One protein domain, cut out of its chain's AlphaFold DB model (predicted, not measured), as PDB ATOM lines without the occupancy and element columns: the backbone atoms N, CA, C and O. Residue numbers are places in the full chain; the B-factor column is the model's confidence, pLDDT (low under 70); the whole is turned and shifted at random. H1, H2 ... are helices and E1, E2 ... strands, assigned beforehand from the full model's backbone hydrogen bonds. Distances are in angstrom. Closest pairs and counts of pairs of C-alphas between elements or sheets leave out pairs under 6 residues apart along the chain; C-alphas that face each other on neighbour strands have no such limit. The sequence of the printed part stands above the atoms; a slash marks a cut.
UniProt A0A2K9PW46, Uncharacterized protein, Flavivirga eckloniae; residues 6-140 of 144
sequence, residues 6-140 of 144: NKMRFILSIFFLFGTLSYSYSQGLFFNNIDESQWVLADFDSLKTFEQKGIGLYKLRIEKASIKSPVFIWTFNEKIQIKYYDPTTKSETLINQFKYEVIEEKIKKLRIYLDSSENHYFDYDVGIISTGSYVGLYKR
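AT A GLANCE: This is residues 6 to 140 of the 144 residues of an uncharacterized protein of Flavivirga eckloniae (UniProt A0A2K9PW46). A closed barrel of eight antiparallel strands has one long helix, H1, on its outside, and residues 6 to 22 of that helix stick out like a handle. Residues 23 to 31 of H1 pack on the barrel wall at E7, and the small helix H2 sits outside the barrel too. The printed part has 135 residues with two named helices and eight named strands, in the order H1 E1 H2 E2 E3 E4 E5 E6 E7 E8; the class is mixed, helices and strands. It is only just loose, close to compact, with a radius of gyration of the C-alphas of 17.5 A, and elongated, spanning 65 by 39 by 25 A.

HOW THE PARTS SIT: Round the barrel run E1, residues 38 to 41, E2, 54 to 59, E8, 134 to 139, E7, 121 to 130, E6, 108 to 113, E5, 91 to 104, E4, 80 to 86, and E3, 71 to 76, and back to E1. The neighbours are antiparallel, and backbone pairs within hydrogen-bond range are N 40 and O 58 for E1 and E2, 2.8 A; N 55 and O 137 for E2 and E8, 2.8 A; N 127 and O 136 for E8 and E7, 2.9 A; N 124 and O 110 for E7 and E6, 2.8 A; N 101 and O 111 for E6 and E5, 2.9 A; N 80 and O 98 for E5 and E4, 2.8 A; N 73 and O 83 for E4 and E3, 2.8 A; and N 74 and O 39 for E3 and E1, 2.7 A. E3 to E8 form a meander, each strand the antiparallel neighbour of the one before. E5 bends by 65 degrees at residue 95; its pairing is staggered, with E4 over residues 91 to 98 and with E6 over 99 to 104. H1, residues 6 to 31, is on the barrel, outside it and over E7, at a height over the sheet of 10.7 A; its closest C-alphas to E7 are those of Gln 27 and Ile 128, 6.1 A. H1 runs slantwise to the strands, but only just, at 57 degrees to E7 on the local plane. H2, residues 44 to 47, is on the barrel, outside it and over none of the strands; its closest C-alphas to E2 are those of Ser 46 and Ile 55, 7.3 A. H1 and H2 are apart. In H1, 18 of 22 O i to N i+4 pairs are within hydrogen-bond range; H2 is too short for such a pair.

IN THESE COORDINATES: H1 begins at C-alpha 6 (-57.995, 9.287, 55.145) and measures 39.8 A. E5 is the longest strand, 35.7 A, from C-alpha 91 (-8.920, -4.966, 18.087); E7 measures 26.9 A. E8 ends at C-alpha 139 (-39.222, -8.271, 21.727).

THE WHOLE: The C-alphas of Asn 6 and Thr 89, the two farthest apart, are 65.4 A from each other. The printed part has no cut; E2 to E3 is the long link, with 11 residues between them. Mean pLDDT of the printed part is 78.1, and it is under 70 in residues 6 to 29, 44 to 52, 104 to 108 and 128 to 132.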
ATOM      1  N   ASN A   6     -58.231   8.451  56.337       59.41
ATOM      2  CA  ASN A   6     -57.995   9.287  55.145       59.41
ATOM      3  C   ASN A   6     -56.510   9.604  54.892       59.41
ATOM      4  O   ASN A   6     -56.106   9.720  53.739       59.41
ATOM      5  N   LYS A   7     -55.675   9.686  55.939       59.38
ATOM      6  CA  LYS A   7     -54.236   9.982  55.782       59.38
ATOM      7  C   LYS A   7     -53.469   8.835  55.111       59.38
ATOM      8  O   LYS A   7     -52.630   9.091  54.259       59.38
ATOM      9  N   MET A   8     -53.790   7.582  55.443       57.81
ATOM     10  CA  MET A   8     -53.109   6.406  54.880       57.81
ATOM     11  C   MET A   8     -53.429   6.208  53.390       57.81
ATOM     12  O   MET A   8     -52.541   5.888  52.607       57.81
ATOM     13  N   ARG A   9     -54.678   6.488  52.982       59.09
ATOM     14  CA  ARG A   9     -55.089   6.483  51.568       59.09
ATOM     15  C   ARG A   9     -54.361   7.559  50.762       59.09
ATOM     16  O   ARG A   9     -53.879   7.262  49.680       59.09
ATOM     17  N   PHE A  10     -54.211   8.761  51.320       62.69
ATOM     18  CA  PHE A  10     -53.514   9.868  50.659       62.69
ATOM     19  C   PHE A  10     -52.016   9.586  50.451       62.69
ATOM     20  O   PHE A  10     -51.481   9.843  49.377       62.69
ATOM     21  N   ILE A  11     -51.349   8.982  51.443       67.19
ATOM     22  CA  ILE A  11     -49.935   8.583  51.338       67.19
ATOM     23  C   ILE A  11     -49.748   7.487  50.275       67.19
ATOM     24  O   ILE A  11     -48.810   7.569  49.483       67.19
ATOM     25  N   LEU A  12     -50.657   6.504  50.199       60.72
ATOM     26  CA  LEU A  12     -50.624   5.484  49.144       60.72
ATOM     27  C   LEU A  12     -50.814   6.091  47.747       60.72
ATOM     28  O   LEU A  12     -50.099   5.717  46.820       60.72
ATOM     29  N   SER A  13     -51.741   7.040  47.590       61.53
ATOM     30  CA  SER A  13     -51.975   7.725  46.312       61.53
ATOM     31  C   SER A  13     -50.748   8.511  45.844       61.53
ATOM     32  O   SER A  13     -50.419   8.476  44.662       61.53
ATOM     33  N   ILE A  14     -50.040   9.170  46.768       61.47
ATOM     34  CA  ILE A  14     -48.790   9.884  46.474       61.47
ATOM     35  C   ILE A  14     -47.692   8.903  46.039       61.47
ATOM     36  O   ILE A  14     -47.030   9.143  45.032       61.47
ATOM     37  N   PHE A  15     -47.534   7.771  46.731       59.22
ATOM     38  CA  PHE A  15     -46.557   6.742  46.353       59.22
ATOM     39  C   PHE A  15     -46.810   6.171  44.949       59.22
ATOM     40  O   PHE A  15     -45.868   5.989  44.177       59.22
ATOM     41  N   PHE A  16     -48.077   5.949  44.584       59.44
ATOM     42  CA  PHE A  16     -48.450   5.512  43.236       59.44
ATOM     43  C   PHE A  16     -48.159   6.571  42.163       59.44
ATOM     44  O   PHE A  16     -47.740   6.218  41.064       59.44
ATOM     45  N   LEU A  17     -48.332   7.859  42.477       58.31
ATOM     46  CA  LEU A  17     -48.039   8.962  41.556       58.31
ATOM     47  C   LEU A  17     -46.533   9.146  41.310       58.31
ATOM     48  O   LEU A  17     -46.120   9.350  40.172       58.31
ATOM     49  N   PHE A  18     -45.696   9.027  42.343       56.50
ATOM     50  CA  PHE A  18     -44.240   9.117  42.173       56.50
ATOM     51  C   PHE A  18     -43.648   7.878  41.479       56.50
ATOM     52  O   PHE A  18     -42.709   8.002  40.687       56.50
ATOM     53  N   GLY A  19     -44.216   6.692  41.715       54.19
ATOM     54  CA  GLY A  19     -43.771   5.454  41.071       54.19
ATOM     55  C   GLY A  19     -43.950   5.457  39.548       54.19
ATOM     56  O   GLY A  19     -43.061   5.006  38.826       54.19
ATOM     57  N   THR A  20     -45.055   6.010  39.038       55.16
ATOM     58  CA  THR A  20     -45.339   6.036  37.590       55.16
ATOM     59  C   THR A  20     -44.509   7.076  36.839       55.16
ATOM     60  O   THR A  20     -44.011   6.782  35.752       55.16
ATOM     61  N   LEU A  21     -44.283   8.256  37.425       53.88
ATOM     62  CA  LEU A  21     -43.479   9.322  36.806       53.88
ATOM     63  C   LEU A  21     -42.005   8.922  36.631       53.88
ATOM     64  O   LEU A  21     -41.378   9.251  35.622       53.88
ATOM     65  N   SER A  22     -41.469   8.159  37.585       54.59
ATOM     66  CA  SER A  22     -40.074   7.702  37.578       54.59
ATOM     67  C   SER A  22     -39.760   6.774  36.395       54.59
ATOM     68  O   SER A  22     -38.666   6.823  35.829       54.59
ATOM     69  N   TYR A  23     -40.729   5.948  35.987       53.94
ATOM     70  CA  TYR A  23     -40.552   4.966  34.916       53.94
ATOM     71  C   TYR A  23     -40.473   5.628  33.531       53.94
ATOM     72  O   TYR A  23     -39.573   5.327  32.743       53.94
ATOM     73  N   SER A  24     -41.360   6.592  33.259       57.88
ATOM     74  CA  SER A  24     -41.364   7.350  32.000       57.88
ATOM     75  C   SER A  24     -40.132   8.244  31.846       57.88
ATOM     76  O   SER A  24     -39.578   8.334  30.750       57.88
ATOM     77  N   TYR A  25     -39.662   8.867  32.935       59.38
ATOM     78  CA  TYR A  25     -38.455   9.699  32.898       59.38
ATOM     79  C   TYR A  25     -37.208   8.878  32.568       59.38
ATOM     80  O   TYR A  25     -36.391   9.283  31.743       59.38
ATOM     81  N   SER A  26     -37.097   7.687  33.164       55.28
ATOM     82  CA  SER A  26     -35.990   6.785  32.885       55.28
ATOM     83  C   SER A  26     -35.933   6.456  31.396       55.28
ATOM     84  O   SER A  26     -34.893   6.684  30.785       55.28
ATOM     85  N   GLN A  27     -37.043   5.996  30.791       60.66
ATOM     86  CA  GLN A  27     -37.097   5.641  29.360       60.66
ATOM     87  C   GLN A  27     -36.624   6.786  28.459       60.66
ATOM     88  O   GLN A  27     -35.877   6.552  27.512       60.66
ATOM     89  N   GLY A  28     -36.994   8.025  28.794       61.19
ATOM     90  CA  GLY A  28     -36.502   9.220  28.114       61.19
ATOM     91  C   GLY A  28     -34.975   9.304  28.076       61.19
ATOM     92  O   GLY A  28     -34.423   9.529  27.006       61.19
ATOM     93  N   LEU A  29     -34.292   9.046  29.194       66.00
ATOM     94  CA  LEU A  29     -32.832   9.159  29.298       66.00
ATOM     95  C   LEU A  29     -32.062   8.185  28.402       66.00
ATOM     96  O   LEU A  29     -30.978   8.543  27.949       66.00
ATOM     97  N   PHE A  30     -32.587   6.982  28.141       73.12
ATOM     98  CA  PHE A  30     -31.952   6.065  27.188       73.12
ATOM     99  C   PHE A  30     -31.983   6.649  25.783       73.12
ATOM    100  O   PHE A  30     -30.931   6.848  25.196       73.12
ATOM    101  N   PHE A  31     -33.173   6.977  25.278       74.94
ATOM    102  CA  PHE A  31     -33.327   7.493  23.917       74.94
ATOM    103  C   PHE A  31     -32.681   8.866  23.720       74.94
ATOM    104  O   PHE A  31     -32.247   9.164  22.619       74.94
ATOM    105  N   ASN A  32     -32.590   9.678  24.774       71.50
ATOM    106  CA  ASN A  32     -31.937  10.983  24.711       71.50
ATOM    107  C   ASN A  32     -30.402  10.895  24.658       71.50
ATOM    108  O   ASN A  32     -29.778  11.907  24.390       71.50
ATOM    109  N   ASN A  33     -29.799   9.743  24.976       72.56
ATOM    110  CA  ASN A  33     -28.339   9.574  25.005       72.56
ATOM    111  C   ASN A  33     -27.895   8.285  24.296       72.56
ATOM    112  O   ASN A  33     -26.834   7.732  24.612       72.56
ATOM    113  N   ILE A  34     -28.756   7.723  23.442       79.19
ATOM    114  CA  ILE A  34     -28.541   6.398  22.856       79.19
ATOM    115  C   ILE A  34     -27.346   6.424  21.898       79.19
ATOM    116  O   ILE A  34     -26.551   5.486  21.897       79.19
ATOM    117  N   ASP A  35     -27.195   7.531  21.180       78.62
ATOM    118  CA  ASP A  35     -26.168   7.854  20.192       78.62
ATOM    119  C   ASP A  35     -24.843   8.319  20.782       78.62
ATOM    120  O   ASP A  35     -23.777   8.023  20.245       78.62
ATOM    121  N   GLU A  36     -24.882   8.944  21.950       79.31
ATOM    122  CA  GLU A  36     -23.676   9.333  22.681       79.31
ATOM    123  C   GLU A  36     -23.063   8.182  23.503       79.31
ATOM    124  O   GLU A  36     -22.016   8.341  24.137       79.31
ATOM    125  N   SER A  37     -23.706   7.008  23.538       84.75
ATOM    126  CA  SER A  37     -23.341   5.909  24.438       84.75
ATOM    127  C   SER A  37     -22.959   4.624  23.706       84.75
ATOM    128  O   SER A  37     -23.599   4.197  22.749       84.75
ATOM    129  N   GLN A  38     -21.955   3.930  24.240       90.12
ATOM    130  CA  GLN A  38     -21.656   2.545  23.878       90.12
ATOM    131  C   GLN A  38     -22.289   1.591  24.882       90.12
ATOM    132  O   GLN A  38     -22.304   1.852  26.085       90.12
ATOM    133  N   TRP A  39     -22.793   0.473  24.378       90.50
ATOM    134  CA  TRP A  39     -23.504  -0.529  25.157       90.50
ATOM    135  C   TRP A  39     -22.841  -1.892  24.995       90.50
ATOM    136  O   TRP A  39     -22.280  -2.187  23.948       90.50
ATOM    137  N   VAL A  40     -22.889  -2.731  26.019       90.62
ATOM    138  CA  VAL A  40     -22.293  -4.070  26.020       90.62
ATOM    139  C   VAL A  40     -23.367  -5.094  26.336       90.62
ATOM    140  O   VAL A  40     -24.206  -4.850  27.207       90.62
ATOM    141  N   LEU A  41     -23.344  -6.236  25.644       86.50
ATOM    142  CA  LEU A  41     -24.230  -7.354  25.966       86.50
ATOM    143  C   LEU A  41     -24.058  -7.779  27.427       86.50
ATOM    144  O   LEU A  41     -22.946  -8.002  27.901       86.50
ATOM    145  N   ALA A  42     -25.183  -7.904  28.121       76.50
ATOM    146  CA  ALA A  42     -25.233  -8.353  29.506       76.50
ATOM    147  C   ALA A  42     -24.831  -9.819  29.689       76.50
ATOM    148  O   ALA A  42     -24.342 -10.189  30.751       76.50
ATOM    149  N   ASP A  43     -25.052 -10.629  28.657       71.44
ATOM    150  CA  ASP A  43     -24.818 -12.064  28.660       71.44
ATOM    151  C   ASP A  43     -24.215 -12.476  27.314       71.44
ATOM    152  O   ASP A  43     -24.777 -12.181  26.259       71.44
ATOM    153  N   PHE A  44     -23.058 -13.133  27.342       60.94
ATOM    154  CA  PHE A  44     -22.344 -13.561  26.140       60.94
ATOM    155  C   PHE A  44     -23.074 -14.695  25.409       60.94
ATOM    156  O   PHE A  44     -23.036 -14.757  24.180       60.94
ATOM    157  N   ASP A  45     -23.830 -15.526  26.134       57.66
ATOM    158  CA  ASP A  45     -24.624 -16.622  25.564       57.66
ATOM    159  C   ASP A  45     -25.848 -16.104  24.779       57.66
ATOM    160  O   ASP A  45     -26.481 -16.835  24.007       57.66
ATOM    161  N   SER A  46     -26.150 -14.803  24.883       55.38
ATOM    162  CA  SER A  46     -27.189 -14.130  24.090       55.38
ATOM    163  C   SER A  46     -26.808 -13.866  22.620       55.38
ATOM    164  O   SER A  46     -27.604 -13.329  21.849       55.38
ATOM    165  N   LEU A  47     -25.616 -14.312  22.199       53.16
ATOM    166  CA  LEU A  47     -24.986 -14.116  20.885       53.16
ATOM    167  C   LEU A  47     -25.837 -14.468  19.647       53.16
ATOM    168  O   LEU A  47     -25.548 -13.991  18.546       53.16
ATOM    169  N   LYS A  48     -26.925 -15.237  19.792       54.44
ATOM    170  CA  LYS A  48     -27.954 -15.411  18.744       54.44
ATOM    171  C   LYS A  48     -28.861 -14.181  18.688       54.44
ATOM    172  O   LYS A  48     -30.028 -14.188  19.082       54.44
ATOM    173  N   THR A  49     -28.258 -13.087  18.261       61.84
ATOM    174  CA  THR A  49     -28.772 -11.739  18.457       61.84
ATOM    175  C   THR A  49     -30.025 -11.501  17.593       61.84
ATOM    176  O   THR A  49     -30.054 -11.882  16.429       61.84
ATOM    177  N   PHE A  50     -31.063 -10.885  18.182       57.50
ATOM    178  CA  PHE A  50     -32.417 -10.561  17.659       57.50
ATOM    179  C   PHE A  50     -33.494 -11.657  17.641       57.50
ATOM    180  O   PHE A  50     -34.691 -11.336  17.644       57.50
ATOM    181  N   GLU A  51     -33.146 -12.942  17.655       59.84
ATOM    182  CA  GLU A  51     -34.170 -13.998  17.751       59.84
ATOM    183  C   GLU A  51     -34.686 -14.195  19.180       59.84
ATOM    184  O   GLU A  51     -35.833 -14.605  19.381       59.84
ATOM    185  N   GLN A  52     -33.870 -13.841  20.173       66.88
ATOM    186  CA  GLN A  52     -34.193 -13.993  21.585       66.88
ATOM    187  C   GLN A  52     -35.329 -13.064  22.043       66.88
ATOM    188  O   GLN A  52     -35.588 -12.002  21.476       66.88
ATOM    189  N   LYS A  53     -36.043 -13.489  23.095       71.00
ATOM    190  CA  LYS A  53     -37.205 -12.767  23.649       71.00
ATOM    191  C   LYS A  53     -36.837 -11.403  24.243       71.00
ATOM    192  O   LYS A  53     -37.705 -10.535  24.324       71.00
ATOM    193  N   GLY A  54     -35.581 -11.207  24.636       78.12
ATOM    194  CA  GLY A  54     -35.070  -9.909  25.043       78.12
ATOM    195  C   GLY A  54     -33.548  -9.848  25.021       78.12
ATOM    196  O   GLY A  54     -32.890 -10.884  25.015       78.12
ATOM    197  N   ILE A  55     -33.016  -8.629  24.976       85.50
ATOM    198  CA  ILE A  55     -31.587  -8.321  24.906       85.50
ATOM    199  C   ILE A  55     -31.266  -7.366  26.054       85.50
ATOM    200  O   ILE A  55     -31.864  -6.295  26.155       85.50
ATOM    201  N   GLY A  56     -30.345  -7.762  26.929       86.31
ATOM    202  CA  GLY A  56     -29.838  -6.916  28.007       86.31
ATOM    203  C   GLY A  56     -28.588  -6.162  27.568       86.31
ATOM    204  O   GLY A  56     -27.657  -6.770  27.039       86.31
ATOM    205  N   LEU A  57     -28.557  -4.854  27.807       88.00
ATOM    206  CA  LEU A  57     -27.463  -3.959  27.447       88.00
ATOM    207  C   LEU A  57     -27.012  -3.142  28.660       88.00
ATOM    208  O   LEU A  57     -27.811  -2.425  29.263       88.00
ATOM    209  N   TYR A  58     -25.721  -3.195  28.984       88.75
ATOM    210  CA  TYR A  58     -25.091  -2.306  29.962       88.75
ATOM    211  C   TYR A  58     -24.383  -1.157  29.264       88.75
ATOM    212  O   TYR A  58     -23.684  -1.371  28.277       88.75
ATOM    213  N   LYS A  59     -24.497   0.058  29.795       88.94
ATOM    214  CA  LYS A  59     -23.703   1.187  29.305       88.94
ATOM    215  C   LYS A  59     -22.226   0.924  29.605       88.94
ATOM    216  O   LYS A  59     -21.863   0.663  30.755       88.94
ATOM    217  N   LEU A  60     -21.371   1.013  28.590       89.88
ATOM    218  CA  LEU A  60     -19.927   0.930  28.756       89.88
ATOM    219  C   LEU A  60     -19.448   2.184  29.496       89.88
ATOM    220  O   LEU A  60     -19.523   3.292  28.972       89.88
ATOM    221  N   ARG A  61     -19.004   2.008  30.742       86.94
ATOM    222  CA  ARG A  61     -18.543   3.103  31.617       86.94
ATOM    223  C   ARG A  61     -17.030   3.152  31.800       86.94
ATOM    224  O   ARG A  61     -16.515   4.144  32.300       86.94
ATOM    225  N   ILE A  62     -16.346   2.069  31.459       87.94
ATOM    226  CA  ILE A  62     -14.890   1.983  31.518       87.94
ATOM    227  C   ILE A  62     -14.315   2.248  30.135       87.94
ATOM    228  O   ILE A  62     -14.950   1.951  29.122       87.94
ATOM    229  N   GLU A  63     -13.099   2.777  30.089       88.75
ATOM    230  CA  GLU A  63     -12.371   2.904  28.833       88.75
ATOM    231  C   GLU A  63     -12.173   1.528  28.192       88.75
ATOM    232  O   GLU A  63     -11.862   0.552  28.881       88.75
ATOM    233  N   LYS A  64     -12.299   1.446  26.862       87.06
ATOM    234  CA  LYS A  64     -12.158   0.177  26.126       87.06
ATOM    235  C   LYS A  64     -10.842  -0.536  26.424       87.06
ATOM    236  O   LYS A  64     -10.828  -1.747  26.593       87.06
ATOM    237  N   ALA A  65      -9.756   0.222  26.567       85.81
ATOM    238  CA  ALA A  65      -8.434  -0.311  26.887       85.81
ATOM    239  C   ALA A  65      -8.354  -1.001  28.264       85.81
ATOM    240  O   ALA A  65      -7.414  -1.754  28.506       85.81
ATOM    241  N   SER A  66      -9.321  -0.751  29.154       89.81
ATOM    242  CA  SER A  66      -9.419  -1.367  30.485       89.81
ATOM    243  C   SER A  66     -10.282  -2.635  30.509       89.81
ATOM    244  O   SER A  66     -10.386  -3.289  31.550       89.81
ATOM    245  N   ILE A  67     -10.918  -2.992  29.390       91.50
ATOM    246  CA  ILE A  67     -11.719  -4.209  29.271       91.50
ATOM    247  C   ILE A  67     -10.775  -5.418  29.267       91.50
ATOM    248  O   ILE A  67      -9.803  -5.457  28.522       91.50
ATOM    249  N   LYS A  68     -11.065  -6.414  30.112       91.50
ATOM    250  CA  LYS A  68     -10.210  -7.602  30.299       91.50
ATOM    251  C   LYS A  68     -10.753  -8.873  29.650       91.50
ATOM    252  O   LYS A  68     -10.022  -9.849  29.535       91.50
ATOM    253  N   SER A  69     -12.020  -8.873  29.254       90.31
ATOM    254  CA  SER A  69     -12.697 -10.010  28.631       90.31
ATOM    255  C   SER A  69     -13.258  -9.610  27.268       90.31
ATOM    256  O   SER A  69     -13.605  -8.442  27.087       90.31
ATOM    257  N   PRO A  70     -13.384 -10.543  26.313       90.50
ATOM    258  CA  PRO A  70     -14.090 -10.268  25.074       90.50
ATOM    259  C   PRO A  70     -15.500  -9.739  25.334       90.50
ATOM    260  O   PRO A  70     -16.177 -10.199  26.255       90.50
ATOM    261  N   VAL A  71     -15.938  -8.764  24.538       90.81
ATOM    262  CA  VAL A  71     -17.266  -8.139  24.656       90.81
ATOM    263  C   VAL A  71     -17.853  -7.823  23.283       90.81
ATOM    264  O   VAL A  71     -17.122  -7.505  22.346       90.81
ATOM    265  N   PHE A  72     -19.182  -7.852  23.173       91.19
ATOM    266  CA  PHE A  72     -19.888  -7.270  22.029       91.19
ATOM    267  C   PHE A  72     -20.334  -5.860  22.374       91.19
ATOM    268  O   PHE A  72     -21.156  -5.668  23.271       91.19
ATOM    269  N   ILE A  73     -19.799  -4.893  21.641       91.75
ATOM    270  CA  ILE A  73     -20.097  -3.477  21.786       91.75
ATOM    271  C   ILE A  73     -21.150  -3.092  20.752       91.75
ATOM    272  O   ILE A  73     -20.964  -3.268  19.549       91.75
ATOM    273  N   TRP A  74     -22.245  -2.539  21.243       92.12
ATOM    274  CA  TRP A  74     -23.331  -1.950  20.487       92.12
ATOM    275  C   TRP A  74     -23.174  -0.437  20.490       92.12
ATOM    276  O   TRP A  74     -23.010   0.181  21.542       92.12
ATOM    277  N   THR A  75     -23.226   0.162  19.309       91.75
ATOM    278  CA  THR A  75     -23.206   1.620  19.129       91.75
ATOM    279  C   THR A  75     -24.406   2.015  18.278       91.75
ATOM    280  O   THR A  75     -24.668   1.358  17.270       91.75
ATOM    281  N   PHE A  76     -25.146   3.046  18.686       88.62
ATOM    282  CA  PHE A  76     -26.393   3.466  18.041       88.62
ATOM    283  C   PHE A  76     -26.219   4.826  17.361       88.62
ATOM    284  O   PHE A  76     -26.573   5.832  17.938       88.62
ATOM    285  N   ASN A  77     -25.717   4.885  16.129       86.12
ATOM    286  CA  ASN A  77     -25.581   6.176  15.428       86.12
ATOM    287  C   ASN A  77     -26.673   6.292  14.357       86.12
ATOM    288  O   ASN A  77     -27.843   6.082  14.652       86.12
ATOM    289  N   GLU A  78     -26.312   6.514  13.092       85.25
ATOM    290  CA  GLU A  78     -27.237   6.366  11.954       85.25
ATOM    291  C   GLU A  78     -27.768   4.927  11.816       85.25
ATOM    292  O   GLU A  78     -28.835   4.675  11.262       85.25
ATOM    293  N   LYS A  79     -26.988   3.954  12.302       89.56
ATOM    294  CA  LYS A  79     -27.283   2.519  12.306       89.56
ATOM    295  C   LYS A  79     -26.785   1.912  13.615       89.56
ATOM    296  O   LYS A  79     -25.830   2.415  14.210       89.56
ATOM    297  N   ILE A  80     -27.387   0.799  14.022       90.25
ATOM    298  CA  ILE A  80     -26.861  -0.028  15.110       90.25
ATOM    299  C   ILE A  80     -25.660  -0.784  14.562       90.25
ATOM    300  O   ILE A  80     -25.802  -1.533  13.601       90.25
ATOM    301  N   GLN A  81     -24.494  -0.607  15.172       92.06
ATOM    302  CA  GLN A  81     -23.297  -1.389  14.879       92.06
ATOM    303  C   GLN A  81     -23.002  -2.323  16.043       92.06
ATOM    304  O   GLN A  81     -22.895  -1.870  17.182       92.06
ATOM    305  N   ILE A  82     -22.835  -3.608  15.742       90.62
ATOM    306  CA  ILE A  82     -22.398  -4.619  16.702       90.62
ATOM    307  C   ILE A  82     -20.968  -4.997  16.349       90.62
ATOM    308  O   ILE A  82     -20.706  -5.531  15.270       90.62
ATOM    309  N   LYS A  83     -20.044  -4.724  17.264       92.50
ATOM    310  CA  LYS A  83     -18.625  -5.036  17.113       92.50
ATOM    311  C   LYS A  83     -18.173  -5.994  18.199       92.50
ATOM    312  O   LYS A  83     -18.527  -5.823  19.358       92.50
ATOM    313  N   TYR A  84     -17.365  -6.972  17.830       92.06
ATOM    314  CA  TYR A  84     -16.640  -7.809  18.775       92.06
ATOM    315  C   TYR A  84     -15.324  -7.122  19.133       92.06
ATOM    316  O   TYR A  84     -14.564  -6.763  18.234       92.06
ATOM    317  N   TYR A  85     -15.070  -6.929  20.424       93.38
ATOM    318  CA  TYR A  85     -13.805  -6.414  20.936       93.38
ATOM    319  C   TYR A  85     -13.009  -7.546  21.581       93.38
ATOM    320  O   TYR A  85     -13.481  -8.164  22.538       93.38
ATOM    321  N   ASP A  86     -11.800  -7.783  21.073       93.94
ATOM    322  CA  ASP A  86     -10.829  -8.682  21.694       93.94
ATOM    323  C   ASP A  86      -9.820  -7.866  22.523       93.94
ATOM    324  O   ASP A  86      -9.004  -7.134  21.950       93.94
ATOM    325  N   PRO A  87      -9.828  -7.989  23.863       93.56
ATOM    326  CA  PRO A  87      -8.908  -7.252  24.729       93.56
ATOM    327  C   PRO A  87      -7.446  -7.683  24.565       93.56
ATOM    328  O   PRO A  87      -6.545  -6.911  24.890       93.56
ATOM    329  N   THR A  88      -7.194  -8.890  24.049       94.19
ATOM    330  CA  THR A  88      -5.844  -9.451  23.878       94.19
ATOM    331  C   THR A  88      -5.102  -8.726  22.766       94.19
ATOM    332  O   THR A  88      -3.957  -8.308  22.930       94.19
ATOM    333  N   THR A  89      -5.782  -8.541  21.634       94.69
ATOM    334  CA  THR A  89      -5.256  -7.845  20.454       94.69
ATOM    335  C   THR A  89      -5.605  -6.357  20.443       94.69
ATOM    336  O   THR A  89      -5.101  -5.617  19.600       94.69
ATOM    337  N   LYS A  90      -6.461  -5.904  21.373       92.12
ATOM    338  CA  LYS A  90      -7.050  -4.555  21.418       92.12
ATOM    339  C   LYS A  90      -7.733  -4.172  20.100       92.12
ATOM    340  O   LYS A  90      -7.724  -3.001  19.720       92.12
ATOM    341  N   SER A  91      -8.317  -5.150  19.408       93.75
ATOM    342  CA  SER A  91      -8.920  -4.966  18.087       93.75
ATOM    343  C   SER A  91     -10.447  -5.063  18.127       93.75
ATOM    344  O   SER A  91     -11.026  -5.745  18.974       93.75
ATOM    345  N   GLU A  92     -11.106  -4.352  17.206       94.00
ATOM    346  CA  GLU A  92     -12.552  -4.418  16.986       94.00
ATOM    347  C   GLU A  92     -12.846  -5.054  15.625       94.00
ATOM    348  O   GLU A  92     -12.315  -4.619  14.605       94.00
ATOM    349  N   THR A  93     -13.748  -6.031  15.597       94.50
ATOM    350  CA  THR A  93     -14.282  -6.613  14.359       94.50
ATOM    351  C   THR A  93     -15.759  -6.268  14.237       94.50
ATOM    352  O   THR A  93     -16.531  -6.529  15.161       94.50
ATOM    353  N   LEU A  94     -16.176  -5.680  13.111       93.31
ATOM    354  CA  LEU A  94     -17.597  -5.463  12.834       93.31
ATOM    355  C   LEU A  94     -18.274  -6.813  12.585       93.31
ATOM    356  O   LEU A  94     -17.904  -7.531  11.662       93.31
ATOM    357  N   ILE A  95     -19.267  -7.138  13.407       90.19
ATOM    358  CA  ILE A  95     -20.027  -8.387  13.307       90.19
ATOM    359  C   ILE A  95     -21.289  -8.169  12.492       90.19
ATOM    360  O   ILE A  95     -21.623  -8.981  11.634       90.19
ATOM    361  N   ASN A  96     -22.012  -7.083  12.772       88.25
ATOM    362  CA  ASN A  96     -23.244  -6.786  12.062       88.25
ATOM    363  C   ASN A  96     -23.623  -5.304  12.151       88.25
ATOM    364  O   ASN A  96     -23.149  -4.574  13.027       88.25
ATOM    365  N   GLN A  97     -24.501  -4.877  11.248       91.25
ATOM    366  CA  GLN A  97     -25.012  -3.521  11.193       91.25
ATOM    367  C   GLN A  97     -26.477  -3.500  10.751       91.25
ATOM    368  O   GLN A  97     -26.827  -4.064   9.718       91.25
ATOM    369  N   PHE A  98     -27.318  -2.785  11.497       89.31
ATOM    370  CA  PHE A  98     -28.761  -2.733  11.262       89.31
ATOM    371  C   PHE A  98     -29.260  -1.301  11.167       89.31
ATOM    372  O   PHE A  98     -28.822  -0.423  11.914       89.31
ATOM    373  N   LYS A  99     -30.223  -1.074  10.277       91.75
ATOM    374  CA  LYS A  99     -31.050   0.131  10.354       91.75
ATOM    375  C   LYS A  99     -31.976   0.011  11.562       91.75
ATOM    376  O   LYS A  99     -32.438  -1.082  11.897       91.75
ATOM    377  N   TYR A 100     -32.256   1.136  12.196       89.62
ATOM    378  CA  TYR A 100     -33.222   1.203  13.278       89.62
ATOM    379  C   TYR A 100     -33.999   2.509  13.211       89.62
ATOM    380  O   TYR A 100     -33.543   3.478  12.613       89.62
ATOM    381  N   GLU A 101     -35.161   2.521  13.847       88.75
ATOM    382  CA  GLU A 101     -35.938   3.732  14.070       88.75
ATOM    383  C   GLU A 101     -36.443   3.767  15.512       88.75
ATOM    384  O   GLU A 101     -36.753   2.733  16.121       88.75
ATOM    385  N   VAL A 102     -36.518   4.975  16.064       85.94
ATOM    386  CA  VAL A 102     -37.195   5.227  17.334       85.94
ATOM    387  C   VAL A 102     -38.632   5.609  17.007       85.94
ATOM    388  O   VAL A 102     -38.887   6.653  16.415       85.94
ATOM    389  N   ILE A 103     -39.579   4.752  17.381       84.31
ATOM    390  CA  ILE A 103     -41.003   5.021  17.175       84.31
ATOM    391  C   ILE A 103     -41.493   5.804  18.393       84.31
ATOM    392  O   ILE A 103     -41.722   5.241  19.471       84.31
ATOM    393  N   GLU A 104     -41.625   7.117  18.217       66.81
ATOM    394  CA  GLU A 104     -42.115   8.061  19.226       66.81
ATOM    395  C   GLU A 104     -43.647   8.005  19.361       66.81
ATOM    396  O   GLU A 104     -44.376   8.943  19.053       66.81
ATOM    397  N   GLU A 105     -44.169   6.873  19.830       60.34
ATOM    398  CA  GLU A 105     -45.537   6.798  20.355       60.34
ATOM    399  C   GLU A 105     -45.563   7.156  21.861       60.34
ATOM    400  O   GLU A 105     -44.539   7.473  22.462       60.34
ATOM    401  N   LYS A 106     -46.731   7.049  22.528       55.00
ATOM    402  CA  LYS A 106     -46.897   7.239  23.994       55.00
ATOM    403  C   LYS A 106     -45.905   6.432  24.861       55.00
ATOM    404  O   LYS A 106     -45.774   6.707  26.050       55.00
ATOM    405  N   ILE A 107     -45.254   5.423  24.282       62.53
ATOM    406  CA  ILE A 107     -44.169   4.625  24.857       62.53
ATOM    407  C   ILE A 107     -43.073   4.612  23.789       62.53
ATOM    408  O   ILE A 107     -43.338   4.140  22.682       62.53
ATOM    409  N   LYS A 108     -41.878   5.137  24.091       69.94
ATOM    410  CA  LYS A 108     -40.753   5.142  23.144       69.94
ATOM    411  C   LYS A 108     -40.354   3.692  22.830       69.94
ATOM    412  O   LYS A 108     -40.021   2.930  23.742       69.94
ATOM    413  N   LYS A 109     -40.417   3.303  21.555       85.12
ATOM    414  CA  LYS A 109     -40.075   1.951  21.076       85.12
ATOM    415  C   LYS A 109     -38.874   2.002  20.149       85.12
ATOM    416  O   LYS A 109     -38.631   3.015  19.501       85.12
ATOM    417  N   LEU A 110     -38.174   0.881  20.052       87.88
ATOM    418  CA  LEU A 110     -37.068   0.700  19.124       87.88
ATOM    419  C   LEU A 110     -37.452  -0.354  18.085       87.88
ATOM    420  O   LEU A 110     -37.676  -1.509  18.446       87.88
ATOM    421  N   ARG A 111     -37.510   0.016  16.807       89.75
ATOM    422  CA  ARG A 111     -37.641  -0.944  15.708       89.75
ATOM    423  C   ARG A 111     -36.283  -1.170  15.073       89.75
ATOM    424  O   ARG A 111     -35.570  -0.218  14.779       89.75
ATOM    425  N   ILE A 112     -35.938  -2.435  14.861       89.69
ATOM    426  CA  ILE A 112     -34.672  -2.842  14.250       89.69
ATOM    427  C   ILE A 112     -34.989  -3.646  12.995       89.69
ATOM    428  O   ILE A 112     -35.678  -4.667  13.069       89.69
ATOM    429  N   TYR A 113     -34.489  -3.171  11.859       90.06
ATOM    430  CA  TYR A 113     -34.663  -3.794  10.553       90.06
ATOM    431  C   TYR A 113     -33.555  -4.822  10.325       90.06
ATOM    432  O   TYR A 113     -32.375  -4.496  10.437       90.06
ATOM    433  N   LEU A 114     -33.937  -6.062  10.024       85.12
ATOM    434  CA  LEU A 114     -33.029  -7.203   9.859       85.12
ATOM    435  C   LEU A 114     -32.460  -7.315   8.446       85.12
ATOM    436  O   LEU A 114     -31.500  -8.049   8.228       85.12
ATOM    437  N   ASP A 115     -33.060  -6.609   7.492       81.94
ATOM    438  CA  ASP A 115     -32.597  -6.543   6.118       81.94
ATOM    439  C   ASP A 115     -32.701  -5.123   5.555       81.94
ATOM    440  O   ASP A 115     -33.326  -4.227   6.129       81.94
ATOM    441  N   SER A 116     -32.062  -4.923   4.405       78.81
ATOM    442  CA  SER A 116     -32.034  -3.636   3.709       78.81
ATOM    443  C   SER A 116     -33.370  -3.248   3.075       78.81
ATOM    444  O   SER A 116     -33.526  -2.086   2.705       78.81
ATOM    445  N   SER A 117     -34.296  -4.200   2.911       78.44
ATOM    446  CA  SER A 117     -35.605  -3.977   2.287       78.44
ATOM    447  C   SER A 117     -36.631  -3.381   3.250       78.44
ATOM    448  O   SER A 117     -37.720  -3.024   2.818       78.44
ATOM    449  N   GLU A 118     -36.292  -3.300   4.542       82.62
ATOM    450  CA  GLU A 118     -37.126  -2.759   5.622       82.62
ATOM    451  C   GLU A 118     -38.447  -3.528   5.848       82.62
ATOM    452  O   GLU A 118     -39.254  -3.172   6.705       82.62
ATOM    453  N   ASN A 119     -38.637  -4.658   5.161       81.56
ATOM    454  CA  ASN A 119     -39.829  -5.497   5.278       81.56
ATOM    455  C   ASN A 119     -39.758  -6.469   6.462       81.56
ATOM    456  O   ASN A 119     -40.792  -6.888   6.995       81.56
ATOM    457  N   HIS A 120     -38.549  -6.825   6.904       85.62
ATOM    458  CA  HIS A 120     -38.343  -7.662   8.078       85.62
ATOM    459  C   HIS A 120     -37.758  -6.848   9.223       85.62
ATOM    460  O   HIS A 120     -36.606  -6.420   9.194       85.62
ATOM    461  N   TYR A 121     -38.562  -6.672  10.267       88.44
ATOM    462  CA  TYR A 121     -38.171  -5.939  11.458       88.44
ATOM    463  C   TYR A 121     -38.687  -6.597  12.732       88.44
ATOM    464  O   TYR A 121     -39.657  -7.368  12.731       88.44
ATOM    465  N   PHE A 122     -38.047  -6.241  13.841       88.00
ATOM    466  CA  PHE A 122     -38.539  -6.517  15.181       88.00
ATOM    467  C   PHE A 122     -38.735  -5.219  15.954       88.00
ATOM    468  O   PHE A 122     -37.852  -4.364  15.982       88.00
ATOM    469  N   ASP A 123     -39.884  -5.127  16.619       88.12
ATOM    470  CA  ASP A 123     -40.197  -4.043  17.540       88.12
ATOM    471  C   ASP A 123     -39.823  -4.461  18.961       88.12
ATOM    472  O   ASP A 123     -40.223  -5.534  19.437       88.12
ATOM    473  N   TYR A 124     -39.091  -3.593  19.647       86.62
ATOM    474  CA  TYR A 124     -38.656  -3.771  21.022       86.62
ATOM    475  C   TYR A 124     -39.257  -2.694  21.918       86.62
ATOM    476  O   TYR A 124     -39.144  -1.493  21.652       86.62
ATOM    477  N   ASP A 125     -39.862  -3.143  23.015       85.25
ATOM    478  CA  ASP A 125     -40.176  -2.276  24.142       85.25
ATOM    479  C   ASP A 125     -38.890  -2.078  24.960       85.25
ATOM    480  O   ASP A 125     -38.205  -3.048  25.304       85.25
ATOM    481  N   VAL A 126     -38.549  -0.825  25.266       81.38
ATOM    482  CA  VAL A 126     -37.339  -0.491  26.025       81.38
ATOM    483  C   VAL A 126     -37.684  -0.303  27.499       81.38
ATOM    484  O   VAL A 126     -38.376   0.638  27.887       81.38
ATOM    485  N   GLY A 127     -37.206  -1.217  28.341       74.88
ATOM    486  CA  GLY A 127     -37.318  -1.126  29.794       74.88
ATOM    487  C   GLY A 127     -35.973  -0.776  30.413       74.88
ATOM    488  O   GLY A 127     -35.017  -1.534  30.268       74.88
ATOM    489  N   ILE A 128     -35.882   0.341  31.131       66.69
ATOM    490  CA  ILE A 128     -34.674   0.669  31.897       66.69
ATOM    491  C   ILE A 128     -34.853   0.149  33.307       66.69
ATOM    492  O   ILE A 128     -35.804   0.514  33.993       66.69
ATOM    493  N   ILE A 129     -33.938  -0.723  33.721       64.38
ATOM    494  CA  ILE A 129     -34.039  -1.412  35.013       64.38
ATOM    495  C   ILE A 129     -33.184  -0.710  36.073       64.38
ATOM    496  O   ILE A 129     -33.551  -0.699  37.242       64.38
ATOM    497  N   SER A 130     -32.076  -0.069  35.678       57.75
ATOM    498  CA  SER A 130     -31.194   0.646  36.609       57.75
ATOM    499  C   SER A 130     -30.644   1.927  35.992       57.75
ATOM    500  O   SER A 130     -29.791   1.857  35.107       57.75
ATOM    501  N   THR A 131     -31.114   3.082  36.483       64.94
ATOM    502  CA  THR A 131     -30.455   4.408  36.368       64.94
ATOM    503  C   THR A 131     -29.814   4.711  35.002       64.94
ATOM    504  O   THR A 131     -28.679   5.178  34.917       64.94
ATOM    505  N   GLY A 132     -30.511   4.388  33.906       65.62
ATOM    506  CA  GLY A 132     -30.042   4.635  32.532       65.62
ATOM    507  C   GLY A 132     -28.761   3.891  32.130       65.62
ATOM    508  O   GLY A 132     -28.147   4.230  31.128       65.62
ATOM    509  N   SER A 133     -28.323   2.911  32.919       77.88
ATOM    510  CA  SER A 133     -27.045   2.204  32.740       77.88
ATOM    511  C   SER A 133     -27.214   0.723  32.462       77.88
ATOM    512  O   SER A 133     -26.265   0.068  32.040       77.88
ATOM    513  N   TYR A 134     -28.428   0.219  32.663       84.19
ATOM    514  CA  TYR A 134     -28.871  -1.052  32.132       84.19
ATOM    515  C   TYR A 134     -30.219  -0.886  31.441       84.19
ATOM    516  O   TYR A 134     -31.170  -0.351  32.025       84.19
ATOM    517  N   VAL A 135     -30.294  -1.391  30.216       84.31
ATOM    518  CA  VAL A 135     -31.470  -1.372  29.355       84.31
ATOM    519  C   VAL A 135     -31.802  -2.798  28.943       84.31
ATOM    520  O   VAL A 135     -30.941  -3.539  28.482       84.31
ATOM    521  N   GLY A 136     -33.067  -3.174  29.087       85.12
ATOM    522  CA  GLY A 136     -33.632  -4.363  28.467       85.12
ATOM    523  C   GLY A 136     -34.425  -3.980  27.222       85.12
ATOM    524  O   GLY A 136     -35.348  -3.169  27.300       85.12
ATOM    525  N   LEU A 137     -34.086  -4.583  26.086       86.12
ATOM    526  CA  LEU A 137     -34.888  -4.563  24.868       86.12
ATOM    527  C   LEU A 137     -35.769  -5.810  24.867       86.12
ATOM    528  O   LEU A 137     -35.255  -6.920  24.763       86.12
ATOM    529  N   TYR A 138     -37.085  -5.661  24.972       86.00
ATOM    530  CA  TYR A 138     -38.018  -6.788  25.031       86.00
ATOM    531  C   TYR A 138     -38.784  -6.912  23.724       86.00
ATOM    532  O   TYR A 138     -39.520  -6.006  23.334       86.00
ATOM    533  N   LYS A 139     -38.624  -8.046  23.042       86.19
ATOM    534  CA  LYS A 139     -39.222  -8.271  21.727       86.19
ATOM    535  C   LYS A 139     -40.740  -8.357  21.845       86.19
ATOM    536  O   LYS A 139     -41.269  -9.221  22.553       86.19
ATOM    537  N   ARG A 140     -41.464  -7.514  21.109       83.56
ATOM    538  CA  ARG A 140     -42.924  -7.597  21.058       83.56
ATOM    539  C   ARG A 140     -43.347  -8.806  20.238       83.56
ATOM    540  O   ARG A 140     -42.892  -9.026  19.116       83.56
TER     541      ARG A 140